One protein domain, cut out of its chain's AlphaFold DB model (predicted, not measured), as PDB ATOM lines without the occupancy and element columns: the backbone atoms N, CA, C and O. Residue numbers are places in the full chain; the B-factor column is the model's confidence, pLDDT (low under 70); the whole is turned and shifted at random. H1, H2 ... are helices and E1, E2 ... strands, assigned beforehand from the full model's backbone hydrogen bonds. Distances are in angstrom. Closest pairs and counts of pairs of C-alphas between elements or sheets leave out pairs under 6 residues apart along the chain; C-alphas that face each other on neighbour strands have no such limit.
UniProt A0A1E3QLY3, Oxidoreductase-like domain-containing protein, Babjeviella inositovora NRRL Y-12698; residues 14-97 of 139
ATOM      1  N   THR A  14     210.039 188.449 198.355       48.25
ATOM      2  CA  THR A  14     209.080 189.344 197.728       48.25
ATOM      3  C   THR A  14     207.735 188.642 197.754       48.25
ATOM      4  O   THR A  14     207.283 188.104 196.744       48.25
ATOM      5  N   ASP A  15     207.105 188.644 198.929       41.97
ATOM      6  CA  ASP A  15     205.662 188.462 199.039       41.97
ATOM      7  C   ASP A  15     204.997 189.615 198.277       41.97
ATOM      8  O   ASP A  15     204.824 190.737 198.768       41.97
ATOM      9  N   LEU A  16     204.715 189.349 197.004       47.50
ATOM     10  CA  LEU A  16     204.117 190.272 196.054       47.50
ATOM     11  C   LEU A  16     202.641 190.470 196.403       47.50
ATOM     12  O   LEU A  16     201.742 189.879 195.812       47.50
ATOM     13  N   SER A  17     202.410 191.348 197.375       43.12
ATOM     14  CA  SER A  17     201.127 192.020 197.553       43.12
ATOM     15  C   SER A  17     200.968 193.139 196.515       43.12
ATOM     16  O   SER A  17     201.924 193.873 196.257       43.12
ATOM     17  N   PRO A  18     199.770 193.321 195.931       48.66
ATOM     18  CA  PRO A  18     199.522 194.289 194.859       48.66
ATOM     19  C   PRO A  18     199.733 195.766 195.253       48.66
ATOM     20  O   PRO A  18     199.836 196.606 194.362       48.66
ATOM     21  N   SER A  19     199.859 196.103 196.545       51.94
ATOM     22  CA  SER A  19     200.241 197.450 197.009       51.94
ATOM     23  C   SER A  19     201.722 197.783 196.762       51.94
ATOM     24  O   SER A  19     202.063 198.945 196.546       51.94
ATOM     25  N   ARG A  20     202.608 196.775 196.700       54.75
ATOM     26  CA  ARG A  20     204.061 196.955 196.508       54.75
ATOM     27  C   ARG A  20     204.478 197.179 195.053       54.75
ATOM     28  O   ARG A  20     205.667 197.271 194.772       54.75
ATOM     29  N   PHE A  21     203.536 197.231 194.110       55.34
ATOM     30  CA  PHE A  21     203.850 197.243 192.676       55.34
ATOM     31  C   PHE A  21     204.155 198.622 192.083       55.34
ATOM     32  O   PHE A  21     204.530 198.704 190.915       55.34
ATOM     33  N   ASN A  22     204.045 199.704 192.856       57.62
ATOM     34  CA  ASN A  22     204.532 201.007 192.407       57.62
ATOM     35  C   ASN A  22     204.989 201.889 193.580       57.62
ATOM     36  O   ASN A  22     204.373 202.926 193.844       57.62
ATOM     37  N   PRO A  23     206.044 201.499 194.320       63.06
ATOM     38  CA  PRO A  23     206.663 202.426 195.241       63.06
ATOM     39  C   PRO A  23     207.256 203.535 194.373       63.06
ATOM     40  O   PRO A  23     208.118 203.289 193.530       63.06
ATOM     41  N   GLY A  24     206.766 204.763 194.541       70.75
ATOM     42  CA  GLY A  24     207.418 205.936 193.964       70.75
ATOM     43  C   GLY A  24     208.908 205.992 194.338       70.75
ATOM     44  O   GLY A  24     209.427 205.180 195.106       70.75
ATOM     45  N   THR A  25     209.629 206.983 193.825       80.50
ATOM     46  CA  THR A  25     211.077 207.056 194.049       80.50
ATOM     47  C   THR A  25     211.407 207.218 195.541       80.50
ATOM     48  O   THR A  25     210.975 208.209 196.145       80.50
ATOM     49  N   PRO A  26     212.172 206.290 196.155       85.50
ATOM     50  CA  PRO A  26     212.583 206.419 197.547       85.50
ATOM     51  C   PRO A  26     213.496 207.635 197.698       85.50
ATOM     52  O   PRO A  26     214.330 207.916 196.835       85.50
ATOM     53  N   THR A  27     213.343 208.364 198.800       88.62
ATOM     54  CA  THR A  27     214.111 209.588 199.058       88.62
ATOM     55  C   THR A  27     215.008 209.395 200.269       88.62
ATOM     56  O   THR A  27     214.580 208.873 201.295       88.62
ATOM     57  N   VAL A  28     216.261 209.837 200.173       91.56
ATOM     58  CA  VAL A  28     217.202 209.789 201.297       91.56
ATOM     59  C   VAL A  28     217.156 211.115 202.048       91.56
ATOM     60  O   VAL A  28     217.496 212.160 201.497       91.56
ATOM     61  N   ILE A  29     216.758 211.074 203.319       90.56
ATOM     62  CA  ILE A  29     216.650 212.246 204.196       90.56
ATOM     63  C   ILE A  29     217.595 212.043 205.377       90.56
ATOM     64  O   ILE A  29     217.460 211.082 206.128       90.56
ATOM     65  N   ALA A  30     218.591 212.921 205.530       88.81
ATOM     66  CA  ALA A  30     219.594 212.844 206.603       88.81
ATOM     67  C   ALA A  30     220.326 211.481 206.715       88.81
ATOM     68  O   ALA A  30     220.841 211.121 207.776       88.81
ATOM     69  N   GLY A  31     220.420 210.724 205.614       89.56
ATOM     70  CA  GLY A  31     221.011 209.378 205.572       89.56
ATOM     71  C   GLY A  31     220.048 208.238 205.927       89.56
ATOM     72  O   GLY A  31     220.486 207.097 206.014       89.56
ATOM     73  N   VAL A  32     218.760 208.531 206.119       91.62
ATOM     74  CA  VAL A  32     217.688 207.540 206.260       91.62
ATOM     75  C   VAL A  32     216.955 207.420 204.928       91.62
ATOM     76  O   VAL A  32     216.497 208.423 204.378       91.62
ATOM     77  N   THR A  33     216.841 206.202 204.403       91.31
ATOM     78  CA  THR A  33     216.040 205.921 203.206       91.31
ATOM     79  C   THR A  33     214.568 205.879 203.590       91.31
ATOM     80  O   THR A  33     214.145 205.010 204.349       91.31
ATOM     81  N   VAL A  34     213.796 206.830 203.076       91.19
ATOM     82  CA  VAL A  34     212.351 206.918 203.277       91.19
ATOM     83  C   VAL A  34     211.661 206.375 202.021       91.19
ATOM     84  O   VAL A  34     211.925 206.889 200.927       91.19
ATOM     85  N   PRO A  35     210.803 205.343 202.140       90.00
ATOM     86  CA  PRO A  35     210.043 204.845 201.001       90.00
ATOM     87  C   PRO A  35     209.065 205.915 200.504       90.00
ATOM     88  O   PRO A  35     208.718 206.859 201.220       90.00
ATOM     89  N   ALA A  36     208.611 205.789 199.261       89.31
ATOM     90  CA  ALA A  36     207.552 206.657 198.768       89.31
ATOM     91  C   ALA A  36     206.239 206.414 199.522       89.31
ATOM     92  O   ALA A  36     206.013 205.343 200.084       89.31
ATOM     93  N   LYS A  37     205.373 207.431 199.527       89.12
ATOM     94  CA  LYS A  37     204.054 207.339 200.155       89.12
ATOM     95  C   LYS A  37     203.236 206.244 199.448       89.12
ATOM     96  O   LYS A  37     203.121 206.312 198.221       89.12
ATOM     97  N   PRO A  38     202.688 205.260 200.180       89.00
ATOM     98  CA  PRO A  38     201.861 204.222 199.580       89.00
ATOM     99  C   PRO A  38     200.577 204.831 199.005       89.00
ATOM    100  O   PRO A  38     200.030 205.796 199.544       89.00
ATOM    101  N   ILE A  39     200.117 204.276 197.885       87.25
ATOM    102  CA  ILE A  39     198.911 204.724 197.180       87.25
ATOM    103  C   ILE A  39     197.721 203.927 197.706       87.25
ATOM    104  O   ILE A  39     197.815 202.715 197.894       87.25
ATOM    105  N   GLU A  40     196.603 204.612 197.931       86.69
ATOM    106  CA  GLU A  40     195.371 203.977 198.391       86.69
ATOM    107  C   GLU A  40     194.878 202.923 197.378       86.69
ATOM    108  O   GLU A  40     194.819 203.197 196.172       86.69
ATOM    109  N   PRO A  41     194.519 201.711 197.837       84.88
ATOM    110  CA  PRO A  41     194.086 200.641 196.952       84.88
ATOM    111  C   PRO A  41     192.693 200.909 196.372       84.88
ATOM    112  O   PRO A  41     191.763 201.299 197.073       84.88
ATOM    113  N   THR A  42     192.514 200.618 195.081       81.50
ATOM    114  CA  THR A  42     191.234 200.806 194.371       81.50
ATOM    115  C   THR A  42     190.303 199.592 194.431       81.50
ATOM    116  O   THR A  42     189.150 199.683 194.013       81.50
ATOM    117  N   ASN A  43     190.773 198.449 194.942       72.75
ATOM    118  CA  ASN A  43     190.007 197.206 195.013       72.75
ATOM    119  C   ASN A  43     189.766 196.807 196.479       72.75
ATOM    120  O   ASN A  43     190.698 196.428 197.188       72.75
ATOM    121  N   CYS A  44     188.507 196.882 196.921       75.62
ATOM    122  CA  CYS A  44     188.062 196.371 198.214       75.62
ATOM    123  C   CYS A  44     187.300 195.054 198.001       75.62
ATOM    124  O   CYS A  44     186.171 195.052 197.521       75.62
ATOM    125  N   CYS A  45     187.928 193.935 198.368       68.56
ATOM    126  CA  CYS A  45     187.442 192.573 198.112       68.56
ATOM    127  C   CYS A  45     186.084 192.252 198.787       68.56
ATOM    128  O   CYS A  45     185.403 191.343 198.321       68.56
ATOM    129  N   GLN A  46     185.687 192.961 199.861       70.69
ATOM    130  CA  GLN A  46     184.435 192.843 200.661       70.69
ATOM    131  C   GLN A  46     183.973 191.415 201.065       70.69
ATOM    132  O   GLN A  46     182.976 191.252 201.759       70.69
ATOM    133  N   SER A  47     184.719 190.376 200.700       72.88
ATOM    134  CA  SER A  47     184.393 188.955 200.850       72.88
ATOM    135  C   SER A  47     185.338 188.230 201.813       72.88
ATOM    136  O   SER A  47     185.275 187.012 201.933       72.88
ATOM    137  N   GLY A  48     186.180 188.975 202.542       69.38
ATOM    138  CA  GLY A  48     187.072 188.412 203.559       69.38
ATOM    139  C   GLY A  48     188.241 187.626 202.963       69.38
ATOM    140  O   GLY A  48     188.484 186.487 203.346       69.38
ATOM    141  N   CYS A  49     188.956 188.229 202.009       78.44
ATOM    142  CA  CYS A  49     190.236 187.720 201.519       78.44
ATOM    143  C   CYS A  49     191.223 187.493 202.696       78.44
ATOM    144  O   CYS A  49     191.290 188.323 203.597       78.44
ATOM    145  N   ILE A  50     192.018 186.410 202.662       81.19
ATOM    146  CA  ILE A  50     192.987 186.061 203.728       81.19
ATOM    147  C   ILE A  50     194.068 187.129 203.954       81.19
ATOM    148  O   ILE A  50     194.526 187.308 205.073       81.19
ATOM    149  N   ASN A  51     194.430 187.852 202.895       78.19
ATOM    150  CA  ASN A  51     195.298 189.018 202.954       78.19
ATOM    151  C   ASN A  51     194.452 190.230 202.567       78.19
ATOM    152  O   ASN A  51     194.212 190.475 201.377       78.19
ATOM    153  N   CYS A  52     193.924 190.948 203.556       84.56
ATOM    154  CA  CYS A  52     193.119 192.128 203.282       84.56
ATOM    155  C   CYS A  52     194.013 193.221 202.682       84.56
ATOM    156  O   CYS A  52     195.004 193.632 203.277       84.56
ATOM    157  N   VAL A  53     193.645 193.726 201.502       85.38
ATOM    158  CA  VAL A  53     194.409 194.778 200.809       85.38
ATOM    159  C   VAL A  53     194.569 196.021 201.691       85.38
ATOM    160  O   VAL A  53     195.621 196.651 201.678       85.38
ATOM    161  N   TRP A  54     193.549 196.345 202.492       86.06
ATOM    162  CA  TRP A  54     193.596 197.454 203.443       86.06
ATOM    163  C   TRP A  54     194.500 197.190 204.644       86.06
ATOM    164  O   TRP A  54     195.104 198.135 205.135       86.06
ATOM    165  N   GLU A  55     194.615 195.942 205.104       87.06
ATOM    166  CA  GLU A  55     195.559 195.592 206.174       87.06
ATOM    167  C   GLU A  55     196.993 195.751 205.673       87.06
ATOM    168  O   GLU A  55     197.772 196.467 206.292       87.06
ATOM    169  N   ILE A  56     197.297 195.218 204.485       86.75
ATOM    170  CA  ILE A  56     198.617 195.377 203.866       86.75
ATOM    171  C   ILE A  56     198.931 196.859 203.615       86.75
ATOM    172  O   ILE A  56     200.018 197.326 203.933       86.75
ATOM    173  N   PHE A  57     197.976 197.622 203.074       88.19
ATOM    174  CA  PHE A  57     198.157 199.059 202.870       88.19
ATOM    175  C   PHE A  57     198.398 199.797 204.192       88.19
ATOM    176  O   PHE A  57     199.239 200.691 204.251       88.19
ATOM    177  N   ASN A  58     197.676 199.441 205.255       90.00
ATOM    178  CA  ASN A  58     197.879 200.052 206.560       90.00
ATOM    179  C   ASN A  58     199.273 199.729 207.113       90.00
ATOM    180  O   ASN A  58     199.934 200.629 207.626       90.00
ATOM    181  N   ASP A  59     199.752 198.498 206.943       91.00
ATOM    182  CA  ASP A  59     201.121 198.115 207.300       91.00
ATOM    183  C   ASP A  59     202.160 198.922 206.507       91.00
ATOM    184  O   ASP A  59     203.079 199.490 207.107       91.00
ATOM    185  N   ASP A  60     201.964 199.083 205.194       89.81
ATOM    186  CA  ASP A  60     202.820 199.911 204.333       89.81
ATOM    187  C   ASP A  60     202.820 201.391 204.793       89.81
ATOM    188  O   ASP A  60     203.861 202.058 204.818       89.81
ATOM    189  N   VAL A  61     201.658 201.925 205.199       91.25
ATOM    190  CA  VAL A  61     201.521 203.289 205.747       91.25
ATOM    191  C   VAL A  61     202.260 203.425 207.075       91.25
ATOM    192  O   VAL A  61     202.952 204.427 207.279       91.25
ATOM    193  N   MET A  62     202.133 202.446 207.972       91.81
ATOM    194  CA  MET A  62     202.846 202.448 209.249       91.81
ATOM    195  C   MET A  62     204.359 202.392 209.028       91.81
ATOM    196  O   MET A  62     205.097 203.187 209.614       91.81
ATOM    197  N   GLU A  63     204.840 201.518 208.143       90.88
ATOM    198  CA  GLU A  63     206.264 201.437 207.811       90.88
ATOM    199  C   GLU A  63     206.772 202.773 207.249       90.88
ATOM    200  O   GLU A  63     207.777 203.312 207.729       90.88
ATOM    201  N   TRP A  64     206.029 203.371 206.314       91.12
ATOM    202  CA  TRP A  64     206.337 204.693 205.775       91.12
ATOM    203  C   TRP A  64     206.416 205.765 206.872       91.12
ATOM    204  O   TRP A  64     207.393 206.517 206.924       91.12
ATOM    205  N   GLN A  65     205.448 205.822 207.791       92.62
ATOM    206  CA  GLN A  65     205.463 206.770 208.914       92.62
ATOM    207  C   GLN A  65     206.686 206.567 209.817       92.62
ATOM    208  O   GLN A  65     207.395 207.530 210.116       92.62
ATOM    209  N   THR A  66     207.002 205.323 210.185       93.69
ATOM    210  CA  THR A  66     208.155 205.033 211.055       93.69
ATOM    211  C   THR A  66     209.489 205.400 210.398       93.69
ATOM    212  O   THR A  66     210.385 205.931 211.060       93.69
ATOM    213  N   ALA A  67     209.643 205.177 209.087       92.12
ATOM    214  CA  ALA A  67     210.835 205.585 208.345       92.12
ATOM    215  C   ALA A  67     211.012 207.111 208.360       92.12
ATOM    216  O   ALA A  67     212.127 207.623 208.497       92.12
ATOM    217  N   ARG A  68     209.904 207.851 208.286       93.75
ATOM    218  CA  ARG A  68     209.911 209.312 208.365       93.75
ATOM    219  C   ARG A  68     210.265 209.829 209.746       93.75
ATOM    220  O   ARG A  68     211.044 210.772 209.841       93.75
ATOM    221  N   GLU A  69     209.756 209.212 210.801       94.19
ATOM    222  CA  GLU A  69     210.130 209.565 212.173       94.19
ATOM    223  C   GLU A  69     211.621 209.329 212.432       94.19
ATOM    224  O   GLU A  69     212.299 210.191 212.994       94.19
ATOM    225  N   LYS A  70     212.170 208.216 211.928       94.56
ATOM    226  CA  LYS A  70     213.618 207.959 211.958       94.56
ATOM    227  C   LYS A  70     214.397 209.034 211.201       94.56
ATOM    228  O   LYS A  70     215.427 209.497 211.691       94.56
ATOM    229  N   ALA A  71     213.904 209.460 210.038       93.94
ATOM    230  CA  ALA A  71     214.512 210.544 209.277       93.94
ATOM    231  C   ALA A  71     214.479 211.878 210.038       93.94
ATOM    232  O   ALA A  71     215.483 212.586 210.035       93.94
ATOM    233  N   VAL A  72     213.385 212.202 210.738       94.06
ATOM    234  CA  VAL A  72     213.300 213.394 211.605       94.06
ATOM    235  C   VAL A  72     214.324 213.315 212.729       94.06
ATOM    236  O   VAL A  72     215.087 214.259 212.906       94.06
ATOM    237  N   ALA A  73     214.402 212.194 213.446       94.12
ATOM    238  CA  ALA A  73     215.375 212.018 214.522       94.12
ATOM    239  C   ALA A  73     216.826 212.158 214.015       94.12
ATOM    240  O   ALA A  73     217.651 212.825 214.641       94.12
ATOM    241  N   ALA A  74     217.131 211.596 212.841       93.44
ATOM    242  CA  ALA A  74     218.437 211.749 212.201       93.44
ATOM    243  C   ALA A  74     218.710 213.197 211.750       93.44
ATOM    244  O   ALA A  74     219.841 213.676 211.870       93.44
ATOM    245  N   LEU A  75     217.685 213.899 211.259       92.94
ATOM    246  CA  LEU A  75     217.758 215.306 210.867       92.94
ATOM    247  C   LEU A  75     218.009 216.206 212.084       92.94
ATOM    248  O   LEU A  75     218.798 217.138 212.000       92.94
ATOM    249  N   GLU A  76     217.387 215.910 213.227       90.81
ATOM    250  CA  GLU A  76     217.631 216.626 214.482       90.81
ATOM    251  C   GLU A  76     219.056 216.434 215.002       90.81
ATOM    252  O   GLU A  76     219.649 217.387 215.502       90.81
ATOM    253  N   ALA A  77     219.618 215.233 214.857       91.44
ATOM    254  CA  ALA A  77     220.983 214.945 215.288       91.44
ATOM    255  C   ALA A  77     222.047 215.597 214.390       91.44
ATOM    256  O   ALA A  77     223.067 216.071 214.887       91.44
ATOM    257  N   LYS A  78     221.834 215.606 213.067       90.12
ATOM    258  CA  LYS A  78     222.803 216.148 212.094       90.12
ATOM    259  C   LYS A  78     222.624 217.644 211.829       90.12
ATOM    260  O   LYS A  78     223.573 218.296 211.405       90.12
ATOM    261  N   GLY A  79     221.428 218.170 212.081       85.62
ATOM    262  CA  GLY A  79     221.000 219.478 211.600       85.62
ATOM    263  C   GLY A  79     220.680 219.435 210.103       85.62
ATOM    264  O   GLY A  79     221.407 218.841 209.306       85.62
ATOM    265  N   GLY A  80     219.571 220.052 209.701       87.31
ATOM    266  CA  GLY A  80     219.193 220.136 208.296       87.31
ATOM    267  C   GLY A  80     217.743 220.545 208.084       87.31
ATOM    268  O   GLY A  80     216.955 220.641 209.023       87.31
ATOM    269  N   THR A  81     217.400 220.753 206.818       90.19
ATOM    270  CA  THR A  81     216.056 221.146 206.392       90.19
ATOM    271  C   THR A  81     215.348 219.960 205.751       90.19
ATOM    272  O   THR A  81     215.953 219.208 204.984       90.19
ATOM    273  N   TRP A  82     214.063 219.791 206.052       90.38
ATOM    274  CA  TRP A  82     213.221 218.801 205.383       90.38
ATOM    275  C   TRP A  82     213.087 219.124 203.879       90.38
ATOM    276  O   TRP A  82     212.880 220.293 203.541       90.38
ATOM    277  N   PRO A  83     213.212 218.133 202.972       88.94
ATOM    278  CA  PRO A  83     213.168 218.368 201.527       88.94
ATOM    279  C   PRO A  83     211.811 218.909 201.053       88.94
ATOM    280  O   PRO A  83     210.758 218.545 201.575       88.94
ATOM    281  N   GLU A  84     211.837 219.760 200.026       85.19
ATOM    282  CA  GLU A  84     210.628 220.288 199.384       85.19
ATOM    283  C   GLU A  84     209.935 219.207 198.532       85.19
ATOM    284  O   GLU A  84     210.580 218.301 198.009       85.19
ATOM    285  N   GLY A  85     208.605 219.277 198.410       81.50
ATOM    286  CA  GLY A  85     207.803 218.309 197.644       81.50
ATOM    287  C   GLY A  85     207.379 217.050 198.414       81.50
ATOM    288  O   GLY A  85     206.538 216.299 197.927       81.50
ATOM    289  N   ILE A  86     207.892 216.841 199.631       85.19
ATOM    290  CA  ILE A  86     207.451 215.766 200.530       85.19
ATOM    291  C   ILE A  86     206.731 216.399 201.718       85.19
ATOM    292  O   ILE A  86     207.346 217.133 202.490       85.19
ATOM    293  N   GLU A  87     205.441 216.091 201.883       85.19
ATOM    294  CA  GLU A  87     204.609 216.562 203.004       85.19
ATOM    295  C   GLU A  87     205.352 216.358 204.326       85.19
ATOM    296  O   GLU A  87     205.658 215.207 204.600       85.19
ATOM    297  N   PRO A  88     205.666 217.377 205.146       88.31
ATOM    298  CA  PRO A  88     206.445 217.212 206.378       88.31
ATOM    299  C   PRO A  88     205.672 216.432 207.456       88.31
ATOM    300  O   PRO A  88     204.442 216.460 207.477       88.31
ATOM    301  N   PRO A  89     206.361 215.698 208.349       89.31
ATOM    302  CA  PRO A  89     205.701 214.955 209.412       89.31
ATOM    303  C   PRO A  89     205.353 215.919 210.551       89.31
ATOM    304  O   PRO A  89     206.063 216.898 210.787       89.31
ATOM    305  N   SER A  90     204.285 215.638 211.293       88.38
ATOM    306  CA  SER A  90     203.834 216.493 212.403       88.38
ATOM    307  C   SER A  90     204.854 216.614 213.542       88.38
ATOM    308  O   SER A  90     204.835 217.597 214.278       88.38
ATOM    309  N   SER A  91     205.756 215.638 213.676       88.38
ATOM    310  CA  SER A  91     206.848 215.618 214.654       88.38
ATOM    311  C   SER A  91     208.030 216.528 214.293       88.38
ATOM    312  O   SER A  91     208.923 216.720 215.118       88.38
ATOM    313  N   LEU A  92     208.058 217.107 213.087       90.06
ATOM    314  CA  LEU A  92     209.151 217.971 212.646       90.06
ATOM    315  C   LEU A  92     209.148 219.306 213.403       90.06
ATOM    316  O   LEU A  92     208.175 220.059 213.384       90.06
ATOM    317  N   LYS A  93     210.281 219.639 214.026       89.06
ATOM    318  CA  LYS A  93     210.462 220.929 214.703       89.06
ATOM    319  C   LYS A  93     210.475 222.092 213.694       89.06
ATOM    320  O   LYS A  93     211.089 221.958 212.634       89.06
ATOM    321  N   PRO A  94     209.930 223.277 214.048       85.19
ATOM    322  CA  PRO A  94     209.882 224.444 213.156       85.19
ATOM    323  C   PRO A  94     211.246 224.876 212.602       85.19
ATOM    324  O   PRO A  94     211.330 225.361 211.482       85.19
ATOM    325  N   GLN A  95     212.316 224.658 213.374       85.62
ATOM    326  CA  GLN A  95     213.698 224.975 212.999       85.62
ATOM    327  C   GLN A  95     214.222 224.176 211.792       85.62
ATOM    328  O   GLN A  95     215.119 224.643 211.103       85.62
ATOM    329  N   ASN A  96     213.651 222.997 211.531       85.94
ATOM    330  CA  ASN A  96     214.049 222.112 210.433       85.94
ATOM    331  C   ASN A  96     213.106 222.232 209.218       85.94
ATOM    332  O   ASN A  96     213.198 221.453 208.267       85.94
ATOM    333  N   MET A  97     212.156 223.168 209.255       80.12
ATOM    334  CA  MET A  97     211.187 223.394 208.186       80.12
ATOM    335  C   MET A  97     211.761 224.371 207.154       80.12
ATOM    336  O   MET A  97     212.458 225.318 207.514       80.12
TER     337      MET A  97
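Overview. This is residues 14 to 97 of the 139 residues of the protein "Oxidoreductase-like domain-containing protein" of Babjeviella inositovora NRRL Y-12698 (UniProt A0A1E3QLY3). One long helix, H2, makes the long axis of this domain, and the rest of the printed part is strung along it: a small hairpin of two short strands, E1 and E2, packs on its later half, and the short helix H1 packs on its first turns. Residues 35 to 52 run back from the hairpin and loop out past the first turn of H2, while residues 79 to 97 fold back beside its later half. The printed part has 84 residues, with two named helices and two named strands in the order H1, E1, E2, H2; the sheet, E1 - E2, is antiparallel. The class is mostly helix, though under half of the residues are in named elements. The whole is loose, with a radius of gyration of the C-alphas of 15.2 A, and its outline is a rod spanning 48 by 23 by 19 A.

Along the chain. H1 is residues 18 to 21, beginning at C-alpha 18 at (199.522, 194.289, 194.859). E1 is residues 27 to 29, and E2 is residues 32 to 34, with C-alpha 34 at (212.351, 206.918, 203.277). H2 is residues 53 to 78, 37.3 A from its first C-alpha at (194.409, 194.778, 200.809) to its last at (222.803, 216.148, 212.094).

Arrangement. H1 and H2 touch, with the C-alphas of Ser 19 and Phe 57 closest at 6.4 A; H2 touches H1 with residues 53 to 57 alone. H1 and E2 are apart. E1 and E2 form a hairpin, antiparallel at 142 degrees between their directions. Across it N 27 and O 34 are 3.0 A apart and N 32 and O 29 are 2.9 A apart, within hydrogen-bond range. The closest C-alphas of E2 and H2 are those of Val 32 and Ala 71, 5.3 A apart. Those of E1 and H2 are Ile 29 and Ala 71, 5.8 A apart. In H2 every O i to N i+4 pair is within hydrogen-bond range; H1 is too short for such a pair, and its one O i to N i+3 pair is not within range.

Size, cuts and confidence. The two C-alphas farthest apart, those of Ser 47 and Gly 79, are 48.9 A apart. The printed part has no cut. The links H1 to E1 and E1 to E2 are tight, and the link E2 to H2 is long, with 18 residues. Residues 79 to 97 hold no named element. The mean pLDDT of the printed part is 82.7; residues 14 to 23, 45 and 48 are under 70, and H1 has a mean of 53.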